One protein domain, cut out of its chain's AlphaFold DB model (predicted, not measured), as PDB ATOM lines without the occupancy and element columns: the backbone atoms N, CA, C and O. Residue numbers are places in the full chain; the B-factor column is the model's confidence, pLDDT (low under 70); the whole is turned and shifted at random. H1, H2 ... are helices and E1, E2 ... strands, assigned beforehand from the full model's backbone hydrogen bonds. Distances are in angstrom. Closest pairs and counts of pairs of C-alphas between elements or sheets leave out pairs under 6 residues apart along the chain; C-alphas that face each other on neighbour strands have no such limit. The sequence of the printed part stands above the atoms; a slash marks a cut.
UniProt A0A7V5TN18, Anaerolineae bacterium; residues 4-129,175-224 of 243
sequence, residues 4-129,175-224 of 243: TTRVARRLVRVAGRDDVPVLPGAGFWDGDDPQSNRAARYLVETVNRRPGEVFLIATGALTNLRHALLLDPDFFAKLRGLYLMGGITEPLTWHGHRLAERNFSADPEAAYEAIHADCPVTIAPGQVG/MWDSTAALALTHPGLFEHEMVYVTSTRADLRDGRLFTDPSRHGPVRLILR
ATOM      1  N   THR A   4     182.138 191.061 156.095       88.56
ATOM      2  CA  THR A   4     180.811 190.516 155.768       88.56
ATOM      3  C   THR A   4     179.706 191.562 155.932       88.56
ATOM      4  O   THR A   4     178.962 191.806 154.981       88.56
ATOM      5  N   THR A   5     179.662 192.292 157.054       91.88
ATOM      6  CA  THR A   5     178.677 193.371 157.277       91.88
ATOM      7  C   THR A   5     178.791 194.482 156.227       91.88
ATOM      8  O   THR A   5     177.778 194.994 155.748       91.88
ATOM      9  N   ARG A   6     180.017 194.849 155.814       92.00
ATOM     10  CA  ARG A   6     180.235 195.839 154.739       92.00
ATOM     11  C   ARG A   6     179.671 195.374 153.398       92.00
ATOM     12  O   ARG A   6     179.040 196.166 152.700       92.00
ATOM     13  N   VAL A   7     179.903 194.114 153.034       91.44
ATOM     14  CA  VAL A   7     179.403 193.544 151.773       91.44
ATOM     15  C   VAL A   7     177.878 193.449 151.786       91.44
ATOM     16  O   VAL A   7     177.258 193.869 150.812       91.44
ATOM     17  N   ALA A   8     177.278 192.996 152.891       93.75
ATOM     18  CA  ALA A   8     175.826 192.912 153.039       93.75
ATOM     19  C   ALA A   8     175.148 194.287 152.904       93.75
ATOM     20  O   ALA A   8     174.229 194.439 152.105       93.75
ATOM     21  N   ARG A   9     175.667 195.332 153.570       94.62
ATOM     22  CA  ARG A   9     175.154 196.711 153.409       94.62
ATOM     23  C   ARG A   9     175.210 197.200 151.970       94.62
ATOM     24  O   ARG A   9     174.291 197.857 151.497       94.62
ATOM     25  N   ARG A  10     176.300 196.887 151.268       93.25
ATOM     26  CA  ARG A  10     176.439 197.258 149.860       93.25
ATOM     27  C   ARG A  10     175.416 196.530 148.989       93.25
ATOM     28  O   ARG A  10     174.875 197.158 148.089       93.25
ATOM     29  N   LEU A  11     175.178 195.243 149.237       92.06
ATOM     30  CA  LEU A  11     174.195 194.454 148.493       92.06
ATOM     31  C   LEU A  11     172.784 195.026 148.665       92.06
ATOM     32  O   LEU A  11     172.111 195.270 147.672       92.06
ATOM     33  N   VAL A  12     172.385 195.296 149.908       94.44
ATOM     34  CA  VAL A  12     171.073 195.865 150.245       94.44
ATOM     35  C   VAL A  12     170.847 197.211 149.546       94.44
ATOM     36  O   VAL A  12     169.820 197.404 148.902       94.44
ATOM     37  N   ARG A  13     171.852 198.095 149.565       94.06
ATOM     38  CA  ARG A  13     171.799 199.379 148.850       94.06
ATOM     39  C   ARG A  13     171.698 199.212 147.335       94.06
ATOM     40  O   ARG A  13     170.948 199.922 146.682       94.06
ATOM     41  N   VAL A  14     172.465 198.285 146.756       93.38
ATOM     42  CA  VAL A  14     172.405 198.003 145.308       93.38
ATOM     43  C   VAL A  14     171.022 197.497 144.898       93.38
ATOM     44  O   VAL A  14     170.580 197.815 143.802       93.38
ATOM     45  N   ALA A  15     170.348 196.755 145.776       93.12
ATOM     46  CA  ALA A  15     168.984 196.286 145.565       93.12
ATOM     47  C   ALA A  15     167.903 197.342 145.871       93.12
ATOM     48  O   ALA A  15     166.724 197.011 145.823       93.12
ATOM     49  N   GLY A  16     168.277 198.578 146.235       93.56
ATOM     50  CA  GLY A  16     167.326 199.635 146.596       93.56
ATOM     51  C   GLY A  16     166.523 199.337 147.867       93.56
ATOM     52  O   GLY A  16     165.396 199.800 148.002       93.56
ATOM     53  N   ARG A  17     167.074 198.527 148.781       93.75
ATOM     54  CA  ARG A  17     166.395 198.039 149.990       93.75
ATOM     55  C   ARG A  17     166.968 198.626 151.273       93.75
ATOM     56  O   ARG A  17     167.143 197.913 152.253       93.75
ATOM     57  N   ASP A  18     167.288 199.919 151.284       91.88
ATOM     58  CA  ASP A  18     167.851 200.589 152.470       91.88
ATOM     59  C   ASP A  18     166.933 200.510 153.716       91.88
ATOM     60  O   ASP A  18     167.393 200.749 154.831       91.88
ATOM     61  N   ASP A  19     165.668 200.104 153.542       94.62
ATOM     62  CA  ASP A  19     164.727 199.736 154.605       94.62
ATOM     63  C   ASP A  19     165.122 198.465 155.384       94.62
ATOM     64  O   ASP A  19     164.680 198.270 156.516       94.62
ATOM     65  N   VAL A  20     165.961 197.597 154.809       95.75
ATOM     66  CA  VAL A  20     166.402 196.343 155.431       95.75
ATOM     67  C   VAL A  20     167.649 196.591 156.293       95.75
ATOM     68  O   VAL A  20     168.730 196.872 155.763       95.75
ATOM     69  N   PRO A  21     167.564 196.447 157.630       96.38
ATOM     70  CA  PRO A  21     168.700 196.702 158.502       96.38
ATOM     71  C   PRO A  21     169.786 195.630 158.350       96.38
ATOM     72  O   PRO A  21     169.515 194.435 158.269       96.38
ATOM     73  N   VAL A  22     171.052 196.062 158.387       97.06
ATOM     74  CA  VAL A  22     172.220 195.165 158.379       97.06
ATOM     75  C   VAL A  22     173.056 195.382 159.634       97.06
ATOM     76  O   VAL A  22     173.804 196.367 159.767       97.06
ATOM     77  N   LEU A  23     172.941 194.420 160.544       96.12
ATOM     78  CA  LEU A  23     173.533 194.463 161.873       96.12
ATOM     79  C   LEU A  23     174.758 193.545 161.958       96.12
ATOM     80  O   LEU A  23     174.735 192.442 161.411       96.12
ATOM     81  N   PRO A  24     175.850 193.987 162.603       94.56
ATOM     82  CA  PRO A  24     176.928 193.077 162.962       94.56
ATOM     83  C   PRO A  24     176.420 192.077 164.010       94.56
ATOM     84  O   PRO A  24     175.707 192.469 164.937       94.56
ATOM     85  N   GLY A  25     176.774 190.807 163.831       94.44
ATOM     86  CA  GLY A  25     176.536 189.745 164.806       94.44
ATOM     87  C   GLY A  25     177.804 189.391 165.580       94.44
ATOM     88  O   GLY A  25     178.724 190.209 165.647       94.44
ATOM     89  N   ALA A  26     177.846 188.168 166.101       92.56
ATOM     90  CA  ALA A  26     179.022 187.593 166.746       92.56
ATOM     91  C   ALA A  26     180.242 187.598 165.804       92.56
ATOM     92  O   ALA A  26     180.116 187.386 164.590       92.56
ATOM     93  N   GLY A  27     181.411 187.896 166.364       84.81
ATOM     94  CA  GLY A  27     182.713 187.809 165.711       84.81
ATOM     95  C   GLY A  27     183.380 186.449 165.909       84.81
ATOM     96  O   GLY A  27     184.071 185.992 164.997       84.81
ATOM     97  N   PHE A  28     183.130 185.806 167.049       77.19
ATOM     98  CA  PHE A  28     183.631 184.478 167.402       77.19
ATOM     99  C   PHE A  28     182.487 183.603 167.922       77.19
ATOM    100  O   PHE A  28     181.469 184.115 168.381       77.19
ATOM    101  N   TRP A  29     182.639 182.285 167.797       73.31
ATOM    102  CA  TRP A  29     181.647 181.328 168.294       73.31
ATOM    103  C   TRP A  29     181.742 181.144 169.820       73.31
ATOM    104  O   TRP A  29     180.747 180.829 170.466       73.31
ATOM    105  N   ASP A  30     182.922 181.392 170.400       72.31
ATOM    106  CA  ASP A  30     183.198 181.382 171.832       72.31
ATOM    107  C   ASP A  30     183.671 182.760 172.335       72.31
ATOM    108  O   ASP A  30     184.302 183.540 171.623       72.31
ATOM    109  N   GLY A  31     183.335 183.085 173.585       73.88
ATOM    110  CA  GLY A  31     183.844 184.274 174.284       73.88
ATOM    111  C   GLY A  31     183.140 185.607 173.991       73.88
ATOM    112  O   GLY A  31     183.343 186.557 174.746       73.88
ATOM    113  N   ASP A  32     182.287 185.691 172.969       84.25
ATOM    114  CA  ASP A  32     181.467 186.882 172.723       84.25
ATOM    115  C   ASP A  32     180.282 186.952 173.704       84.25
ATOM    116  O   ASP A  32     179.517 186.001 173.845       84.25
ATOM    117  N   ASP A  33     180.074 188.111 174.337       89.50
ATOM    118  CA  ASP A  33     178.922 188.347 175.217       89.50
ATOM    119  C   ASP A  33     177.618 188.474 174.398       89.50
ATOM    120  O   ASP A  33     177.483 189.425 173.608       89.50
ATOM    121  N   PRO A  34     176.617 187.590 174.600       91.50
ATOM    122  CA  PRO A  34     175.318 187.683 173.941       91.50
ATOM    123  C   PRO A  34     174.628 189.042 174.094       91.50
ATOM    124  O   PRO A  34     174.010 189.508 173.135       91.50
ATOM    125  N   GLN A  35     174.777 189.727 175.234       92.06
ATOM    126  CA  GLN A  35     174.142 191.033 175.481       92.06
ATOM    127  C   GLN A  35     174.674 192.135 174.554       92.06
ATOM    128  O   GLN A  35     173.955 193.081 174.205       92.06
ATOM    129  N   SER A  36     175.920 191.995 174.100       93.38
ATOM    130  CA  SER A  36     176.563 192.909 173.153       93.38
ATOM    131  C   SER A  36     176.238 192.594 171.680       93.38
ATOM    132  O   SER A  36     176.439 193.438 170.797       93.38
ATOM    133  N   ASN A  37     175.682 191.409 171.392       95.69
ATOM    134  CA  ASN A  37     175.380 190.963 170.033       95.69
ATOM    135  C   ASN A  37     174.120 191.655 169.480       95.69
ATOM    136  O   ASN A  37     172.974 191.275 169.739       95.69
ATOM    137  N   ARG A  38     174.339 192.674 168.642       96.12
ATOM    138  CA  ARG A  38     173.270 193.481 168.034       96.12
ATOM    139  C   ARG A  38     172.347 192.680 167.116       96.12
ATOM    140  O   ARG A  38     171.163 193.002 167.053       96.12
ATOM    141  N   ALA A  39     172.868 191.687 166.395       97.44
ATOM    142  CA  ALA A  39     172.052 190.843 165.529       97.44
ATOM    143  C   ALA A  39     171.136 189.932 166.357       97.44
ATOM    144  O   ALA A  39     169.936 189.908 166.103       97.44
ATOM    145  N   ALA A  40     171.670 189.263 167.383       98.06
ATOM    146  CA  ALA A  40     170.894 188.399 168.275       98.06
ATOM    147  C   ALA A  40     169.760 189.164 168.974       98.06
ATOM    148  O   ALA A  40     168.604 188.754 168.919       98.06
ATOM    149  N   ARG A  41     170.062 190.340 169.533       98.31
ATOM    150  CA  ARG A  41     169.046 191.211 170.142       98.31
ATOM    151  C   ARG A  41     167.946 191.625 169.168       98.31
ATOM    152  O   ARG A  41     166.779 191.646 169.540       98.31
ATOM    153  N   TYR A  42     168.310 191.962 167.932       98.50
ATOM    154  CA  TYR A  42     167.332 192.332 166.910       98.50
ATOM    155  C   TYR A  42     166.449 191.149 166.504       98.50
ATOM    156  O   TYR A  42     165.253 191.337 166.287       98.50
ATOM    157  N   LEU A  43     167.010 189.936 166.432       98.44
ATOM    158  CA  LEU A  43     166.235 188.714 166.205       98.44
ATOM    159  C   LEU A  43     165.202 188.521 167.322       98.44
ATOM    160  O   LEU A  43     164.017 188.408 167.018       98.44
ATOM    161  N   VAL A  44     165.637 188.576 168.585       98.75
ATOM    162  CA  VAL A  44     164.771 188.471 169.772       98.75
ATOM    163  C   VAL A  44     163.658 189.521 169.751       98.75
ATOM    164  O   VAL A  44     162.480 189.183 169.841       98.75
ATOM    165  N   GLU A  45     163.999 190.798 169.557       98.44
ATOM    166  CA  GLU A  45     163.005 191.874 169.487       98.44
ATOM    167  C   GLU A  45     161.992 191.644 168.355       98.44
ATOM    168  O   GLU A  45     160.790 191.856 168.528       98.44
ATOM    169  N   THR A  46     162.464 191.187 167.195       98.38
ATOM    170  CA  THR A  46     161.617 190.968 166.020       98.38
ATOM    171  C   THR A  46     160.608 189.849 166.250       98.38
ATOM    172  O   THR A  46     159.432 190.042 165.937       98.38
ATOM    173  N   VAL A  47     161.038 188.713 166.809       98.38
ATOM    174  CA  VAL A  47     160.136 187.579 167.074       98.38
ATOM    175  C   VAL A  47     159.193 187.862 168.240       98.38
ATOM    176  O   VAL A  47     158.035 187.471 168.179       98.38
ATOM    177  N   ASN A  48     159.624 188.623 169.250       98.56
ATOM    178  CA  ASN A  48     158.766 189.013 170.375       98.56
ATOM    179  C   ASN A  48     157.643 189.966 169.966       98.56
ATOM    180  O   ASN A  48     156.551 189.910 170.522       98.56
ATOM    181  N   ARG A  49     157.883 190.825 168.969       98.44
ATOM    182  CA  ARG A  49     156.841 191.707 168.424       98.44
ATOM    183  C   ARG A  49     155.820 190.965 167.557       98.44
ATOM    184  O   ARG A  49     154.726 191.487 167.371       98.44
ATOM    185  N   ARG A  50     156.196 189.825 166.969       97.06
ATOM    186  CA  ARG A  50     155.412 189.087 165.959       97.06
ATOM    187  C   ARG A  50     155.589 187.565 166.114       97.06
ATOM    188  O   ARG A  50     156.127 186.915 165.207       97.06
ATOM    189  N   PRO A  51     155.208 186.989 167.268       98.19
ATOM    190  CA  PRO A  51     155.404 185.567 167.529       98.19
ATOM    191  C   PRO A  51     154.582 184.722 166.549       98.19
ATOM    192  O   PRO A  51     153.424 185.017 166.271       98.19
ATOM    193  N   GLY A  52     155.191 183.675 165.995       98.31
ATOM    194  CA  GLY A  52     154.560 182.770 165.030       98.31
ATOM    195  C   GLY A  52     154.457 183.312 163.598       98.31
ATOM    196  O   GLY A  52     153.969 182.605 162.717       98.31
ATOM    197  N   GLU A  53     154.939 184.529 163.323       98.56
ATOM    198  CA  GLU A  53     154.888 185.130 161.978       98.56
ATOM    199  C   GLU A  53     156.238 185.110 161.248       98.56
ATOM    200  O   GLU A  53     156.284 185.130 160.016       98.56
ATOM    201  N   VAL A  54     157.346 185.071 161.991       98.62
ATOM    202  CA  VAL A  54     158.694 185.261 161.443       98.62
ATOM    203  C   VAL A  54     159.287 183.940 160.963       98.62
ATOM    204  O   VAL A  54     159.471 183.010 161.744       98.62
ATOM    205  N   PHE A  55     159.658 183.884 159.683       98.69
ATOM    206  CA  PHE A  55     160.559 182.857 159.161       98.69
ATOM    207  C   PHE A  55     162.007 183.331 159.253       98.69
ATOM    208  O   PHE A  55     162.309 184.468 158.883       98.69
ATOM    209  N   LEU A  56     162.907 182.451 159.690       98.69
ATOM    210  CA  LEU A  56     164.338 182.734 159.760       98.69
ATOM    211  C   LEU A  56     165.106 181.855 158.773       98.69
ATOM    212  O   LEU A  56     164.948 180.638 158.775       98.69
ATOM    213  N   ILE A  57     165.957 182.470 157.950       98.69
ATOM    214  CA  ILE A  57     166.893 181.768 157.065       98.69
ATOM    215  C   ILE A  57     168.311 182.003 157.593       98.69
ATOM    216  O   ILE A  57     168.728 183.153 157.734       98.69
ATOM    217  N   ALA A  58     169.058 180.930 157.853       98.38
ATOM    218  CA  ALA A  58     170.442 180.987 158.305       98.38
ATOM    219  C   ALA A  58     171.358 180.220 157.339       98.38
ATOM    220  O   ALA A  58     171.218 179.012 157.157       98.38
ATOM    221  N   THR A  59     172.298 180.934 156.712       97.56
ATOM    222  CA  THR A  59     173.225 180.389 155.697       97.56
ATOM    223  C   THR A  59     174.699 180.572 156.067       97.56
ATOM    224  O   THR A  59     175.573 180.592 155.206       97.56
ATOM    225  N   GLY A  60     174.982 180.739 157.357       96.00
ATOM    226  CA  GLY A  60     176.329 180.868 157.907       96.00
ATOM    227  C   GLY A  60     176.423 180.186 159.269       96.00
ATOM    228  O   GLY A  60     175.512 179.455 159.655       96.00
ATOM    229  N   ALA A  61     177.494 180.468 160.014       96.12
ATOM    230  CA  ALA A  61     177.619 180.035 161.405       96.12
ATOM    231  C   ALA A  61     176.404 180.483 162.240       96.12
ATOM    232  O   ALA A  61     175.900 181.603 162.091       96.12
ATOM    233  N   LEU A  62     175.938 179.597 163.122       98.00
ATOM    234  CA  LEU A  62     174.653 179.742 163.810       98.00
ATOM    235  C   LEU A  62     174.752 180.468 165.159       98.00
ATOM    236  O   LEU A  62     173.748 180.626 165.847       98.00
ATOM    237  N   THR A  63     175.923 181.000 165.508       97.69
ATOM    238  CA  THR A  63     176.210 181.666 166.790       97.69
ATOM    239  C   THR A  63     175.207 182.765 167.153       97.69
ATOM    240  O   THR A  63     174.802 182.890 168.305       97.69
ATOM    241  N   ASN A  64     174.717 183.541 166.178       98.12
ATOM    242  CA  ASN A  64     173.697 184.566 166.447       98.12
ATOM    243  C   ASN A  64     172.370 183.979 166.952       98.12
ATOM    244  O   ASN A  64     171.683 184.641 167.725       98.12
ATOM    245  N   LEU A  65     172.005 182.771 166.514       98.44
ATOM    246  CA  LEU A  65     170.782 182.085 166.937       98.44
ATOM    247  C   LEU A  65     170.959 181.540 168.354       98.44
ATOM    248  O   LEU A  65     170.070 181.723 169.176       98.44
ATOM    249  N   ARG A  66     172.131 180.977 168.667       97.69
ATOM    250  CA  ARG A  66     172.489 180.601 170.040       97.69
ATOM    251  C   ARG A  66     172.463 181.794 170.985       97.69
ATOM    252  O   ARG A  66     171.863 181.731 172.049       97.69
ATOM    253  N   HIS A  67     173.055 182.918 170.587       98.19
ATOM    254  CA  HIS A  67     173.001 184.139 171.392       98.19
ATOM    255  C   HIS A  67     171.553 184.612 171.569       98.19
ATOM    256  O   HIS A  67     171.194 185.035 172.658       98.19
ATOM    257  N   ALA A  68     170.708 184.516 170.536       98.62
ATOM    258  CA  ALA A  68     169.290 184.848 170.653       98.62
ATOM    259  C   ALA A  68     168.561 183.921 171.641       98.62
ATOM    260  O   ALA A  68     167.816 184.421 172.475       98.62
ATOM    261  N   LEU A  69     168.838 182.613 171.611       98.44
ATOM    262  CA  LEU A  69     168.312 181.640 172.572       98.44
ATOM    263  C   LEU A  69     168.771 181.933 174.012       98.44
ATOM    264  O   LEU A  69     167.983 181.839 174.945       98.44
ATOM    265  N   LEU A  70     170.034 182.320 174.208       97.31
ATOM    266  CA  LEU A  70     170.561 182.689 175.529       97.31
ATOM    267  C   LEU A  70     169.939 183.983 176.073       97.31
ATOM    268  O   LEU A  70     169.796 184.138 177.283       97.31
ATOM    269  N   LEU A  71     169.593 184.921 175.189       98.38
ATOM    270  CA  LEU A  71     168.893 186.154 175.554       98.38
ATOM    271  C   LEU A  71     167.402 185.917 175.827       98.38
ATOM    272  O   LEU A  71     166.797 186.673 176.585       98.38
ATOM    273  N   ASP A  72     166.815 184.911 175.186       98.44
ATOM    274  CA  ASP A  72     165.391 184.609 175.220       98.44
ATOM    275  C   ASP A  72     165.173 183.093 175.033       98.44
ATOM    276  O   ASP A  72     165.187 182.607 173.898       98.44
ATOM    277  N   PRO A  73     164.978 182.326 176.125       98.25
ATOM    278  CA  PRO A  73     164.876 180.864 176.070       98.25
ATOM    279  C   PRO A  73     163.750 180.322 175.179       98.25
ATOM    280  O   PRO A  73     163.871 179.220 174.649       98.25
ATOM    281  N   ASP A  74     162.695 181.110 174.946       97.81
ATOM    282  CA  ASP A  74     161.569 180.737 174.081       97.81
ATOM    283  C   ASP A  74     161.762 181.219 172.630       97.81
ATOM    284  O   ASP A  74     160.841 181.144 171.812       97.81
ATOM    285  N   PHE A  75     162.937 181.764 172.284       98.75
ATOM    286  CA  PHE A  75     163.229 182.375 170.981       98.75
ATOM    287  C   PHE A  75     162.778 181.507 169.801       98.75
ATOM    288  O   PHE A  75     162.095 182.000 168.900       98.75
ATOM    289  N   PHE A  76     163.133 180.219 169.812       98.62
ATOM    290  CA  PHE A  76     162.788 179.305 168.726       98.62
ATOM    291  C   PHE A  76     161.287 179.022 168.648       98.62
ATOM    292  O   PHE A  76     160.745 179.053 167.546       98.62
ATOM    293  N   ALA A  77     160.603 178.859 169.784       98.56
ATOM    294  CA  ALA A  77     159.158 178.612 169.836       98.56
ATOM    295  C   ALA A  77     158.324 179.754 169.230       98.56
ATOM    296  O   ALA A  77     157.190 179.560 168.794       98.56
ATOM    297  N   LYS A  78     158.899 180.959 169.153       98.69
ATOM    298  CA  LYS A  78     158.268 182.132 168.533       98.69
ATOM    299  C   LYS A  78     158.488 182.239 167.027       98.69
ATOM    300  O   LYS A  78     157.908 183.127 166.400       98.69
ATOM    301  N   LEU A  79     159.300 181.377 166.417       98.69
ATOM    302  CA  LEU A  79     159.478 181.358 164.967       98.69
ATOM    303  C   LEU A  79     158.339 180.606 164.283       98.69
ATOM    304  O   LEU A  79     157.893 179.554 164.729       98.69
ATOM    305  N   ARG A  80     157.929 181.098 163.112       98.62
ATOM    306  CA  ARG A  80     157.045 180.351 162.209       98.62
ATOM    307  C   ARG A  80     157.753 179.162 161.562       98.62
ATOM    308  O   ARG A  80     157.119 178.172 161.204       98.62
ATOM    309  N   GLY A  81     159.059 179.287 161.357       98.50
ATOM    310  CA  GLY A  81     159.903 178.221 160.843       98.50
ATOM    311  C   GLY A  81     161.342 178.671 160.628       98.50
ATOM    312  O   GLY A  81     161.615 179.849 160.372       98.50
ATOM    313  N   LEU A  82     162.250 177.707 160.710       98.88
ATOM    314  CA  LEU A  82     163.690 177.888 160.623       98.88
ATOM    315  C   LEU A  82     164.248 177.134 159.412       98.88
ATOM    316  O   LEU A  82     164.033 175.936 159.264       98.88
ATOM    317  N   TYR A  83     164.975 177.835 158.547       98.81
ATOM    318  CA  TYR A  83     165.561 177.301 157.319       98.81
ATOM    319  C   TYR A  83     167.077 177.422 157.389       98.81
ATOM    320  O   TYR A  83     167.626 178.525 157.375       98.81
ATOM    321  N   LEU A  84     167.757 176.287 157.465       98.81
ATOM    322  CA  LEU A  84     169.196 176.196 157.661       98.81
ATOM    323  C   LEU A  84     169.865 175.733 156.371       98.81
ATOM    324  O   LEU A  84     169.443 174.745 155.776       98.81
ATOM    325  N   MET A  85     170.934 176.406 155.958       98.44
ATOM    326  CA  MET A  85     171.912 175.836 155.036       98.44
ATOM    327  C   MET A  85     173.135 175.429 155.845       98.44
ATOM    328  O   MET A  85     173.784 176.278 156.457       98.44
ATOM    329  N   GLY A  86     173.444 174.140 155.861       97.94
ATOM    330  CA  GLY A  86     174.578 173.622 156.611       97.94
ATOM    331  C   GLY A  86     174.454 172.139 156.902       97.94
ATOM    332  O   GLY A  86     173.414 171.520 156.670       97.94
ATOM    333  N   GLY A  87     175.552 171.579 157.389       98.19
ATOM    334  CA  GLY A  87     175.683 170.149 157.617       98.19
ATOM    335  C   GLY A  87     175.920 169.342 156.334       98.19
ATOM    336  O   GLY A  87     175.686 169.809 155.216       98.19
ATOM    337  N   ILE A  88     176.412 168.117 156.494       98.06
ATOM    338  CA  ILE A  88     176.661 167.150 155.423       98.06
ATOM    339  C   ILE A  88     176.200 165.759 155.857       98.06
ATOM    340  O   ILE A  88     176.558 165.295 156.935       98.06
ATOM    341  N   THR A  89     175.430 165.073 155.019       96.88
ATOM    342  CA  THR A  89     174.976 163.694 155.295       96.88
ATOM    343  C   THR A  89     176.018 162.640 154.917       96.88
ATOM    344  O   THR A  89     176.040 161.539 155.453       96.88
ATOM    345  N   GLU A  90     176.931 162.998 154.020       95.12
ATOM    346  CA  GLU A  90     178.042 162.172 153.547       95.12
ATOM    347  C   GLU A  90     179.257 163.057 153.196       95.12
ATOM    348  O   GLU A  90     179.118 164.283 153.097       95.12
ATOM    349  N   PRO A  91     180.469 162.499 153.008       94.75
ATOM    350  CA  PRO A  91     181.628 163.283 152.587       94.75
ATOM    351  C   PRO A  91     181.366 164.078 151.299       94.75
ATOM    352  O   PRO A  91     181.175 163.515 150.223       94.75
ATOM    353  N   LEU A  92     181.413 165.408 151.391       93.94
ATOM    354  CA  LEU A  92     181.137 166.285 150.258       93.94
ATOM    355  C   LEU A  92     182.339 166.314 149.309       93.94
ATOM    356  O   LEU A  92     183.427 166.734 149.703       93.94
ATOM    357  N   THR A  93     182.157 165.880 148.063       93.25
ATOM    358  CA  THR A  93     183.220 165.875 147.045       93.25
ATOM    359  C   THR A  93     182.765 166.573 145.770       93.25
ATOM    360  O   THR A  93     181.672 166.331 145.266       93.25
ATOM    361  N   TRP A  94     183.628 167.437 145.238       91.00
ATOM    362  CA  TRP A  94     183.401 168.220 144.028       91.00
ATOM    363  C   TRP A  94     184.607 168.077 143.099       91.00
ATOM    364  O   TRP A  94     185.704 168.523 143.430       91.00
ATOM    365  N   HIS A  95     184.422 167.400 141.961       89.06
ATOM    366  CA  HIS A  95     185.488 167.089 140.988       89.06
ATOM    367  C   HIS A  95     186.747 166.473 141.615       89.06
ATOM    368  O   HIS A  95     187.867 166.868 141.314       89.06
ATOM    369  N   GLY A  96     186.566 165.512 142.525       88.94
ATOM    370  CA  GLY A  96     187.671 164.831 143.212       88.94
ATOM    371  C   GLY A  96     188.256 165.595 144.406       88.94
ATOM    372  O   GLY A  96     189.110 165.062 145.107       88.94
ATOM    373  N   HIS A  97     187.775 166.807 144.689       89.88
ATOM    374  CA  HIS A  97     188.186 167.579 145.856       89.88
ATOM    375  C   HIS A  97     187.169 167.445 146.983       89.88
ATOM    376  O   HIS A  97     185.985 167.732 146.801       89.88
ATOM    377  N   ARG A  98     187.640 167.063 148.172       93.56
ATOM    378  CA  ARG A  98     186.809 167.049 149.377       93.56
ATOM    379  C   ARG A  98     186.547 168.480 149.843       93.56
ATOM    380  O   ARG A  98     187.479 169.266 150.009       93.56
ATOM    381  N   LEU A  99     185.283 168.802 150.075       93.81
ATOM    382  CA  LEU A  99     184.837 170.084 150.603       93.81
ATOM    383  C   LEU A  99     184.512 169.934 152.092       93.81
ATOM    384  O   LEU A  99     183.883 168.961 152.508       93.81
ATOM    385  N   ALA A 100     184.951 170.902 152.895       94.00
ATOM    386  CA  ALA A 100     184.581 170.985 154.302       94.00
ATOM    387  C   ALA A 100     183.237 171.706 154.452       94.00
ATOM    388  O   ALA A 100     183.000 172.726 153.800       94.00
ATOM    389  N   GLU A 101     182.391 171.193 155.339       96.12
ATOM    390  CA  GLU A 101     181.228 171.915 155.847       96.12
ATOM    391  C   GLU A 101     181.718 173.087 156.715       96.12
ATOM    392  O   GLU A 101     182.739 172.955 157.393       96.12
ATOM    393  N   ARG A 102     181.063 174.253 156.637       94.12
ATOM    394  CA  ARG A 102     181.553 175.499 157.261       94.12
ATOM    395  C   ARG A 102     180.551 176.212 158.160       94.12
ATOM    396  O   ARG A 102     180.935 177.194 158.788       94.12
ATOM    397  N   ASN A 103     179.291 175.796 158.178       97.31
ATOM    398  CA  ASN A 103     178.247 176.506 158.902       97.31
ATOM    399  C   ASN A 103     177.995 175.824 160.244       97.31
ATOM    400  O   ASN A 103     178.093 176.473 161.281       97.31
ATOM    401  N   PHE A 104     177.725 174.519 160.234       98.12
ATOM    402  CA  PHE A 104     177.465 173.759 161.457       98.12
ATOM    403  C   PHE A 104     178.767 173.466 162.214       98.12
ATOM    404  O   PHE A 104     178.802 173.601 163.431       98.12
ATOM    405  N   SER A 105     179.854 173.174 161.498       97.19
ATOM    406  CA  SER A 105     181.198 172.965 162.054       97.19
ATOM    407  C   SER A 105     181.798 174.202 162.714       97.19
ATOM    408  O   SER A 105     182.618 174.075 163.622       97.19
ATOM    409  N   ALA A 106     181.393 175.402 162.284       96.44
ATOM    410  CA  ALA A 106     181.895 176.655 162.842       96.44
ATOM    411  C   ALA A 106     181.367 176.935 164.255       96.44
ATOM    412  O   ALA A 106     182.061 177.582 165.031       96.44
ATOM    413  N   ASP A 107     180.163 176.462 164.578       97.25
ATOM    414  CA  ASP A 107     179.593 176.528 165.925       97.25
ATOM    415  C   ASP A 107     178.693 175.301 166.166       97.25
ATOM    416  O   ASP A 107     177.469 175.364 165.979       97.25
ATOM    417  N   PRO A 108     179.292 174.157 166.544       97.38
ATOM    418  CA  PRO A 108     178.578 172.887 166.695       97.38
ATOM    419  C   PRO A 108     177.514 172.922 167.792       97.38
ATOM    420  O   PRO A 108     176.521 172.198 167.724       97.38
ATOM    421  N   GLU A 109     177.712 173.770 168.800       97.06
ATOM    422  CA  GLU A 109     176.754 173.965 169.879       97.06
ATOM    423  C   GLU A 109     175.507 174.692 169.373       97.06
ATOM    424  O   GLU A 109     174.392 174.203 169.560       97.06
ATOM    425  N   ALA A 110     175.692 175.809 168.661       98.12
ATOM    426  CA  ALA A 110     174.583 176.538 168.055       98.12
ATOM    427  C   ALA A 110     173.853 175.698 166.998       98.12
ATOM    428  O   ALA A 110     172.630 175.772 166.881       98.12
ATOM    429  N   ALA A 111     174.584 174.877 166.240       98.44
ATOM    430  CA  ALA A 111     173.988 173.947 165.291       98.44
ATOM    431  C   ALA A 111     173.125 172.892 165.985       98.44
ATOM    432  O   ALA A 111     172.000 172.649 165.550       98.44
ATOM    433  N   TYR A 112     173.607 172.313 167.087       98.50
ATOM    434  CA  TYR A 112     172.831 171.349 167.860       98.50
ATOM    435  C   TYR A 112     171.527 171.966 168.379       98.50
ATOM    436  O   TYR A 112     170.467 171.357 168.243       98.50
ATOM    437  N   GLU A 113     171.591 173.177 168.934       98.44
ATOM    438  CA  GLU A 113     170.419 173.910 169.431       98.44
ATOM    439  C   GLU A 113     169.425 174.239 168.302       98.44
ATOM    440  O   GLU A 113     168.228 174.015 168.454       98.44
ATOM    441  N   ALA A 114     169.906 174.701 167.144       98.44
ATOM    442  CA  ALA A 114     169.059 175.070 166.009       98.44
ATOM    443  C   ALA A 114     168.381 173.867 165.326       98.44
ATOM    444  O   ALA A 114     167.244 173.980 164.872       98.44
ATOM    445  N   ILE A 115     169.057 172.716 165.241       98.12
ATOM    446  CA  ILE A 115     168.479 171.479 164.687       98.12
ATOM    447  C   ILE A 115     167.313 170.985 165.551       98.12
ATOM    448  O   ILE A 115     166.321 170.493 165.019       98.12
ATOM    449  N   HIS A 116     167.431 171.142 166.872       97.12
ATOM    450  CA  HIS A 116     166.430 170.732 167.859       97.12
ATOM    451  C   HIS A 116     165.526 171.894 168.299       97.12
ATOM    452  O   HIS A 116     164.918 171.831 169.367       97.12
ATOM    453  N   ALA A 117     165.458 172.962 167.501       97.81
ATOM    454  CA  ALA A 117     164.626 174.122 167.776       97.81
ATOM    455  C   ALA A 117     163.145 173.732 167.883       97.81
ATOM    456  O   ALA A 117     162.650 172.932 167.089       97.81
ATOM    457  N   ASP A 118     162.422 174.359 168.812       96.38
ATOM    458  CA  ASP A 118     160.991 174.112 169.036       96.38
ATOM    459  C   ASP A 118     160.104 174.848 168.010       96.38
ATOM    460  O   ASP A 118     159.220 175.632 168.334       96.38
ATOM    461  N   CYS A 119     160.410 174.669 166.725       97.94
ATOM    462  CA  CYS A 119     159.643 175.189 165.598       97.94
ATOM    463  C   CYS A 119     159.852 174.287 164.372       97.94
ATOM    464  O   CYS A 119     160.742 173.437 164.375       97.94
ATOM    465  N   PRO A 120     159.081 174.448 163.282       98.31
ATOM    466  CA  PRO A 120     159.352 173.717 162.048       98.31
ATOM    467  C   PRO A 120     160.755 174.028 161.500       98.31
ATOM    468  O   PRO A 120     161.025 175.159 161.087       98.31
ATOM    469  N   VAL A 121     161.631 173.019 161.447       98.75
ATOM    470  CA  VAL A 121     163.004 173.147 160.930       98.75
ATOM    471  C   VAL A 121     163.114 172.521 159.541       98.75
ATOM    472  O   VAL A 121     162.691 171.389 159.314       98.75
ATOM    473  N   THR A 122     163.720 173.247 158.604       98.81
ATOM    474  CA  THR A 122     164.136 172.745 157.290       98.81
ATOM    475  C   THR A 122     165.647 172.873 157.148       98.81
ATOM    476  O   THR A 122     166.189 173.958 157.337       98.81
ATOM    477  N   ILE A 123     166.331 171.790 156.778       98.75
ATOM    478  CA  ILE A 123     167.783 171.766 156.572       98.75
ATOM    479  C   ILE A 123     168.080 171.482 155.104       98.75
ATOM    480  O   ILE A 123     167.649 170.470 154.558       98.75
ATOM    481  N   ALA A 124     168.852 172.365 154.478       98.56
ATOM    482  CA  ALA A 124     169.471 172.154 153.184       98.56
ATOM    483  C   ALA A 124     170.962 171.808 153.374       98.56
ATOM    484  O   ALA A 124     171.791 172.716 153.522       98.56
ATOM    485  N   PRO A 125     171.314 170.509 153.411       98.12
ATOM    486  CA  PRO A 125     172.688 170.074 153.612       98.12
ATOM    487  C   PRO A 125     173.556 170.357 152.381       98.12
ATOM    488  O   PRO A 125     173.069 170.643 151.281       98.12
ATOM    489  N   GLY A 126     174.873 170.239 152.547       97.50
ATOM    490  CA  GLY A 126     175.861 170.480 151.493       97.50
ATOM    491  C   GLY A 126     175.608 169.685 150.205       97.50
ATOM    492  O   GLY A 126     175.898 170.185 149.116       97.50
ATOM    493  N   GLN A 127     175.009 168.496 150.311       96.44
ATOM    494  CA  GLN A 127     174.634 167.620 149.195       96.44
ATOM    495  C   GLN A 127     173.683 168.309 148.209       96.44
ATOM    496  O   GLN A 127     173.845 168.171 146.997       96.44
ATOM    497  N   VAL A 128     172.747 169.134 148.693       96.88
ATOM    498  CA  VAL A 128     171.771 169.820 147.829       96.88
ATOM    499  C   VAL A 128     172.480 170.744 146.842       96.88
ATOM    500  O   VAL A 128     172.104 170.813 145.669       96.88
ATOM    501  N   GLY A 129     173.562 171.397 147.279       94.81
ATOM    502  CA  GLY A 129     174.369 172.272 146.432       94.81
ATOM    503  C   GLY A 129     175.035 171.560 145.254       94.81
ATOM    504  O   GLY A 129     175.312 172.211 144.246       94.81
ATOM    505  N   MET A 175     174.991 176.597 144.333       95.94
ATOM    506  CA  MET A 175     174.233 177.704 144.921       95.94
ATOM    507  C   MET A 175     173.722 177.328 146.319       95.94
ATOM    508  O   MET A 175     172.517 177.360 146.559       95.94
ATOM    509  N   TRP A 176     174.629 176.936 147.224       95.94
ATOM    510  CA  TRP A 176     174.291 176.389 148.546       95.94
ATOM    511  C   TRP A 176     173.318 177.277 149.327       95.94
ATOM    512  O   TRP A 176     172.208 176.842 149.606       95.94
ATOM    513  N   ASP A 177     173.663 178.532 149.606       96.62
ATOM    514  CA  ASP A 177     172.829 179.437 150.412       96.62
ATOM    515  C   ASP A 177     171.419 179.636 149.828       96.62
ATOM    516  O   ASP A 177     170.425 179.703 150.556       96.62
ATOM    517  N   SER A 178     171.309 179.668 148.496       96.44
ATOM    518  CA  SER A 178     170.028 179.811 147.801       96.44
ATOM    519  C   SER A 178     169.079 178.638 148.031       96.44
ATOM    520  O   SER A 178     167.867 178.810 147.902       96.44
ATOM    521  N   THR A 179     169.596 177.452 148.358       97.75
ATOM    522  CA  THR A 179     168.758 176.272 148.608       97.75
ATOM    523  C   THR A 179     167.849 176.480 149.817       97.75
ATOM    524  O   THR A 179     166.659 176.208 149.710       97.75
ATOM    525  N   ALA A 180     168.342 177.073 150.910       97.81
ATOM    526  CA  ALA A 180     167.517 177.383 152.079       97.81
ATOM    527  C   ALA A 180     166.464 178.465 151.777       97.81
ATOM    528  O   ALA A 180     165.303 178.333 152.161       97.81
ATOM    529  N   ALA A 181     166.835 179.510 151.028       97.56
ATOM    530  CA  ALA A 181     165.908 180.586 150.666       97.56
ATOM    531  C   ALA A 181     164.789 180.120 149.714       97.56
ATOM    532  O   ALA A 181     163.621 180.501 149.866       97.56
ATOM    533  N   LEU A 182     165.124 179.284 148.727       98.31
ATOM    534  CA  LEU A 182     164.132 178.725 147.813       98.31
ATOM    535  C   LEU A 182     163.350 177.564 148.430       98.31
ATOM    536  O   LEU A 182     162.199 177.384 148.054       98.31
ATOM    537  N   ALA A 183     163.887 176.834 149.410       98.19
ATOM    538  CA  ALA A 183     163.107 175.846 150.157       98.19
ATOM    539  C   ALA A 183     161.932 176.493 150.914       98.19
ATOM    540  O   ALA A 183     160.873 175.879 151.026       98.19
ATOM    541  N   LEU A 184     162.089 177.741 151.378       98.06
ATOM    542  CA  LEU A 184     160.996 178.523 151.967       98.06
ATOM    543  C   LEU A 184     159.994 179.003 150.909       98.06
ATOM    544  O   LEU A 184     158.788 178.848 151.069       98.06
ATOM    545  N   THR A 185     160.485 179.640 149.846       97.75
ATOM    546  CA  THR A 185     159.623 180.386 148.907       97.75
ATOM    547  C   THR A 185     159.049 179.534 147.776       97.75
ATOM    548  O   THR A 185     157.994 179.858 147.241       97.75
ATOM    549  N   HIS A 186     159.733 178.452 147.410       98.25
ATOM    550  CA  HIS A 186     159.409 177.567 146.292       98.25
ATOM    551  C   HIS A 186     159.677 176.094 146.669       98.25
ATOM    552  O   HIS A 186     160.460 175.411 145.999       98.25
ATOM    553  N   PRO A 187     159.036 175.561 147.730       97.62
ATOM    554  CA  PRO A 187     159.321 174.217 148.241       97.62
ATOM    555  C   PRO A 187     159.127 173.107 147.195       97.62
ATOM    556  O   PRO A 187     159.812 172.090 147.252       97.62
ATOM    557  N   GLY A 188     158.247 173.310 146.204       98.12
ATOM    558  CA  GLY A 188     158.003 172.354 145.115       98.12
ATOM    559  C   GLY A 188     159.199 172.108 144.183       98.12
ATOM    560  O   GLY A 188     159.200 171.119 143.455       98.12
ATOM    561  N   LEU A 189     160.233 172.958 144.226       98.44
ATOM    562  CA  LEU A 189     161.468 172.778 143.452       98.44
ATOM    563  C   LEU A 189     162.394 171.700 144.030       98.44
ATOM    564  O   LEU A 189     163.364 171.306 143.376       98.44
ATOM    565  N   PHE A 190     162.111 171.224 145.244       98.62
ATOM    566  CA  PHE A 190     162.982 170.334 145.998       98.62
ATOM    567  C   PHE A 190     162.330 168.982 146.266       98.62
ATOM    568  O   PHE A 190     161.126 168.874 146.493       98.62
ATOM    569  N   GLU A 191     163.157 167.945 146.260       98.44
ATOM    570  CA  GLU A 191     162.833 166.689 146.925       98.44
ATOM    571  C   GLU A 191     163.281 166.779 148.385       98.44
ATOM    572  O   GLU A 191     164.369 167.289 148.673       98.44
ATOM    573  N   HIS A 192     162.432 166.321 149.299       97.12
ATOM    574  CA  HIS A 192     162.686 166.371 150.731       97.12
ATOM    575  C   HIS A 192     162.019 165.205 151.454       97.12
ATOM    576  O   HIS A 192     161.059 164.619 150.955       97.12
ATOM    577  N   GLU A 193     162.488 164.948 152.665       95.94
ATOM    578  CA  GLU A 193     161.929 163.959 153.581       95.94
ATOM    579  C   GLU A 193     161.843 164.520 155.002       95.94
ATOM    580  O   GLU A 193     162.533 165.479 155.354       95.94
ATOM    581  N   MET A 194     160.959 163.939 155.812       96.62
ATOM    582  CA  MET A 194     160.856 164.248 157.238       96.62
ATOM    583  C   MET A 194     161.704 163.245 158.015       96.62
ATOM    584  O   MET A 194     161.423 162.048 157.975       96.62
ATOM    585  N   VAL A 195     162.722 163.731 158.722       96.69
ATOM    586  CA  VAL A 195     163.743 162.900 159.370       96.69
ATOM    587  C   VAL A 195     163.884 163.227 160.841       96.69
ATOM    588  O   VAL A 195     163.684 164.362 161.284       96.69
ATOM    589  N   TYR A 196     164.282 162.218 161.605       96.50
ATOM    590  CA  TYR A 196     164.788 162.406 162.952       96.50
ATOM    591  C   TYR A 196     166.313 162.521 162.902       96.50
ATOM    592  O   TYR A 196     166.991 161.562 162.538       96.50
ATOM    593  N   VAL A 197     166.857 163.691 163.236       97.00
ATOM    594  CA  VAL A 197     168.311 163.916 163.268       97.00
ATOM    595  C   VAL A 197     168.877 163.369 164.579       97.00
ATOM    596  O   VAL A 197     168.373 163.685 165.653       97.00
ATOM    597  N   THR A 198     169.916 162.542 164.494       96.94
ATOM    598  CA  THR A 198     170.578 161.896 165.644       96.94
ATOM    599  C   THR A 198     171.980 162.430 165.919       96.94
ATOM    600  O   THR A 198     172.600 162.014 166.898       96.94
ATOM    601  N   SER A 199     172.479 163.351 165.090       97.75
ATOM    602  CA  SER A 199     173.801 163.956 165.269       97.75
ATOM    603  C   SER A 199     174.012 164.523 166.664       97.75
ATOM    604  O   SER A 199     173.237 165.343 167.161       97.75
ATOM    605  N   THR A 200     175.140 164.154 167.255       98.06
ATOM    606  CA  THR A 200     175.644 164.747 168.485       98.06
ATOM    607  C   THR A 200     176.425 166.028 168.189       98.06
ATOM    608  O   THR A 200     176.844 166.298 167.063       98.06
ATOM    609  N   ARG A 201     176.716 166.808 169.235       97.44
ATOM    610  CA  ARG A 201     177.638 167.956 169.152       97.44
ATOM    611  C   ARG A 201     179.018 167.573 168.607       97.44
ATOM    612  O   ARG A 201     179.646 168.376 167.926       97.44
ATOM    613  N   ALA A 202     179.495 166.361 168.904       97.94
ATOM    614  CA  ALA A 202     180.781 165.881 168.411       97.94
ATOM    615  C   ALA A 202     180.751 165.661 166.892       97.94
ATOM    616  O   ALA A 202     181.677 166.083 166.205       97.94
ATOM    617  N   ASP A 203     179.666 165.089 166.367       98.00
ATOM    618  CA  ASP A 203     179.477 164.881 164.925       98.00
ATOM    619  C   ASP A 203     179.429 166.213 164.167       98.00
ATOM    620  O   ASP A 203     180.022 166.372 163.096       98.00
ATOM    621  N   LEU A 204     178.775 167.207 164.773       98.06
ATOM    622  CA  LEU A 204     178.627 168.545 164.210       98.06
ATOM    623  C   LEU A 204     179.938 169.338 164.160       98.06
ATOM    624  O   LEU A 204     180.001 170.279 163.381       98.06
ATOM    625  N   ARG A 205     181.010 168.941 164.866       96.81
ATOM    626  CA  ARG A 205     182.353 169.552 164.705       96.81
ATOM    627  C   ARG A 205     182.907 169.397 163.292       96.81
ATOM    628  O   ARG A 205     183.595 170.284 162.806       96.81
ATOM    629  N   ASP A 206     182.558 168.299 162.628       96.25
ATOM    630  CA  ASP A 206     182.852 168.055 161.212       96.25
ATOM    631  C   ASP A 206     181.664 168.439 160.302       96.25
ATOM    632  O   ASP A 206     181.685 168.180 159.096       96.25
ATOM    633  N   GLY A 207     180.596 169.000 160.879       97.19
ATOM    634  CA  GLY A 207     179.328 169.278 160.211       97.19
ATOM    635  C   GLY A 207     178.526 168.026 159.844       97.19
ATOM    636  O   GLY A 207     177.677 168.101 158.962       97.19
ATOM    637  N   ARG A 208     178.776 166.859 160.452       98.06
ATOM    638  CA  ARG A 208     178.109 165.611 160.042       98.06
ATOM    639  C   ARG A 208     176.669 165.534 160.537       98.06
ATOM    640  O   ARG A 208     176.388 165.723 161.722       98.06
ATOM    641  N   LEU A 209     175.773 165.197 159.615       97.56
ATOM    642  CA  LEU A 209     174.358 164.950 159.852       97.56
ATOM    643  C   LEU A 209     174.055 163.459 159.743       97.56
ATOM    644  O   LEU A 209     174.150 162.876 158.666       97.56
ATOM    645  N   PHE A 210     173.655 162.870 160.862       97.19
ATOM    646  CA  PHE A 210     173.125 161.521 160.956       97.19
ATOM    647  C   PHE A 210     171.621 161.588 161.182       97.19
ATOM    648  O   PHE A 210     171.124 162.449 161.913       97.19
ATOM    649  N   THR A 211     170.897 160.680 160.539       95.62
ATOM    650  CA  THR A 211     169.449 160.544 160.665       95.62
ATOM    651  C   THR A 211     169.094 159.122 161.075       95.62
ATOM    652  O   THR A 211     169.832 158.176 160.798       95.62
ATOM    653  N   ASP A 212     167.965 158.973 161.761       92.31
ATOM    654  CA  ASP A 212     167.374 157.673 162.062       92.31
ATOM    655  C   ASP A 212     166.249 157.380 161.057       92.31
ATOM    656  O   ASP A 212     165.181 157.992 161.153       92.31
ATOM    657  N   PRO A 213     166.450 156.457 160.099       86.06
ATOM    658  CA  PRO A 213     165.448 156.143 159.084       86.06
ATOM    659  C   PRO A 213     164.233 155.394 159.651       86.06
ATOM    660  O   PRO A 213     163.209 155.298 158.980       86.06
ATOM    661  N   SER A 214     164.321 154.855 160.874       87.75
ATOM    662  CA  SER A 214     163.209 154.160 161.532       87.75
ATOM    663  C   SER A 214     162.227 155.111 162.225       87.75
ATOM    664  O   SER A 214     161.159 154.685 162.669       87.75
ATOM    665  N   ARG A 215     162.567 156.404 162.316       86.38
ATOM    666  CA  ARG A 215     161.781 157.418 163.020       86.38
ATOM    667  C   ARG A 215     161.379 158.548 162.084       86.38
ATOM    668  O   ARG A 215     162.216 159.210 161.479       86.38
ATOM    669  N   HIS A 216     160.088 158.863 162.074       79.81
ATOM    670  CA  HIS A 216     159.629 160.144 161.551       79.81
ATOM    671  C   HIS A 216     159.997 161.242 162.549       79.81
ATOM    672  O   HIS A 216     159.600 161.186 163.714       79.81
ATOM    673  N   GLY A 217     160.785 162.220 162.109       84.88
ATOM    674  CA  GLY A 217     161.169 163.362 162.932       84.88
ATOM    675  C   GLY A 217     160.643 164.688 162.387       84.88
ATOM    676  O   GLY A 217     160.141 164.750 161.263       84.88
ATOM    677  N   PRO A 218     160.731 165.759 163.193       94.12
ATOM    678  CA  PRO A 218     160.139 167.054 162.867       94.12
ATOM    679  C   PRO A 218     160.945 167.844 161.825       94.12
ATOM    680  O   PRO A 218     160.489 168.890 161.367       94.12
ATOM    681  N   VAL A 219     162.136 167.368 161.447       98.00
ATOM    682  CA  VAL A 219     163.048 168.088 160.559       98.00
ATOM    683  C   VAL A 219     162.761 167.726 159.109       98.00
ATOM    684  O   VAL A 219     162.818 166.561 158.728       98.00
ATOM    685  N   ARG A 220     162.516 168.735 158.273       98.19
ATOM    686  CA  ARG A 220     162.477 168.573 156.818       98.19
ATOM    687  C   ARG A 220     163.895 168.638 156.257       98.19
ATOM    688  O   ARG A 220     164.487 169.713 156.200       98.19
ATOM    689  N   LEU A 221     164.433 167.515 155.800       98.12
ATOM    690  CA  LEU A 221     165.735 167.455 155.146       98.12
ATOM    691  C   LEU A 221     165.565 167.565 153.629       98.12
ATOM    692  O   LEU A 221     164.872 166.759 153.012       98.12
ATOM    693  N   ILE A 222     166.190 168.572 153.020       98.50
ATOM    694  CA  ILE A 222     166.229 168.714 151.566       98.50
ATOM    695  C   ILE A 222     167.261 167.732 151.005       98.50
ATOM    696  O   ILE A 222     168.420 167.747 151.407       98.50
ATOM    697  N   LEU A 223     166.849 166.909 150.045       97.38
ATOM    698  CA  LEU A 223     167.715 165.903 149.430       97.38
ATOM    699  C   LEU A 223     168.406 166.455 148.182       97.38
ATOM    700  O   LEU A 223     169.617 166.323 148.012       97.38
ATOM    701  N   ARG A 224     167.637 167.106 147.305       98.00
ATOM    702  CA  ARG A 224     168.132 167.674 146.044       98.00
ATOM    703  C   ARG A 224     167.151 168.661 145.423       98.00
ATOM    704  O   ARG A 224     165.964 168.679 145.746       98.00
TER     705      ARG A 224
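AT A GLANCE: This is residues 4 to 129 and 175 to 224 of the 243 residues of a protein of Anaerolineae bacterium (UniProt A0A7V5TN18). A strongly twisted five-stranded sheet curls round helix H6 on one face, while H4 packs on the other face and belongs to a row of touching helices, H2, H3, H4 and H7. Helix H1 sits apart at the E1 end of the sheet, and long links without named elements loop out around this body. The printed part has 176 residues, 88 of them in seven named helices and five named strands, in the order H1 H2 E1 H3 E2 H4 E3 H5 H6 E4 H7 E5. The sheet is mixed, in the order E1 E2 E3 E5 E4, and the class is mixed, helices and strands. The whole is compact, with a radius of gyration of the C-alphas of 15.9 A, and rounded, spanning 41 by 35 by 35 A.

HOW THE PARTS SIT: Begin with the sheet: E1, residues 54 to 58, E2, residues 79 to 85, E3, residues 121 to 124, E5, residues 219 to 224, and E4, residues 190 to 197, are neighbours in that order. E1 and E2 are parallel at 14 degrees; look for N 58 and O 83, 2.8 A apart. E2 and E3 are parallel at 19 degrees, with N 122 and O 82 at 2.8 A. E3 and E5 are parallel at 21 degrees, with N 222 and O 123 at 2.8 A. E5 and the edge strand E4 are antiparallel at 140 degrees, with N 221 and O 193 at 2.8 A; these four N and O pairs are within hydrogen-bond range. E4 bends by 59 degrees at residue 194. The sheet curls round H6, residues 176 to 185, whose closest C-alpha pair with E2 is Met 85 and Ala 180, 5.5 A. On the opposite face find H4, residues 108 to 115, at a height of 8.8 A over the sheet; it lies only just over E3, with 3 of its C-alphas, and runs along the strands, at 4 degrees to E3 on the local plane. H3, residues 63 to 71, touches H4, the closest C-alphas being those of Arg 66 and Ala 110, 5.0 A; their lines are only just about perpendicular, at 73 degrees. With its residues 39 to 44 alone, H2, residues 38 to 49, touches H3 at Ala 40 and Ala 68, the closest C-alphas, 4.6 A, at a steep tilt of 55 degrees, the same way. H2 only grazes the sheet with residues 43 to 48. H7, residues 201 to 204, touches H4, the closest C-alphas being those of Pro 108 and Leu 204, 5.0 A. H5, residues 126 to 129, is on the same face as H4, over none of the strands, and touches H6, the closest C-alphas being those of Gly 129 and Trp 176, 4.6 A. H1, residues 4 to 14, is apart from the other named elements. E1, H3, E2 and E2, H4, E3 are strand-helix-strand units, two parallel neighbour strands with a helix between, each with a right-handed crossover. Every O i to N i+4 pair is within hydrogen-bond range in H1, H2, H3 and H4, and 4 of 6 are in H6; H5 and H7 are too short for such a pair.

IN THESE COORDINATES: Find C-alpha 54 at (158.694, 185.261, 161.443), where E1 begins; it runs 12.9 A. E2 covers 16.8 A, E4 19.2 A and E5 15.4 A, ending at C-alpha 224, (168.132, 167.674, 146.044). E3 is 10.1 A long. Among the helices, H1 starts at C-alpha 4, (180.811, 190.516, 155.768), and runs 15.4 A; H2 runs 16.5 A, H6 15.2 A, H3 12.3 A and H4 10.4 A.

THE WHOLE: The two C-alphas farthest apart are those of Arg 49 and Gly 96, 48.0 A. Residues 130 to 174 are not printed, and C-alphas 129 and 175 are 5.6 A apart across that cut. The links H1 to H2, E2 to H4 and H7 to E5 are long. The mean pLDDT of the printed part is 95.6, and no printed residue is under 70.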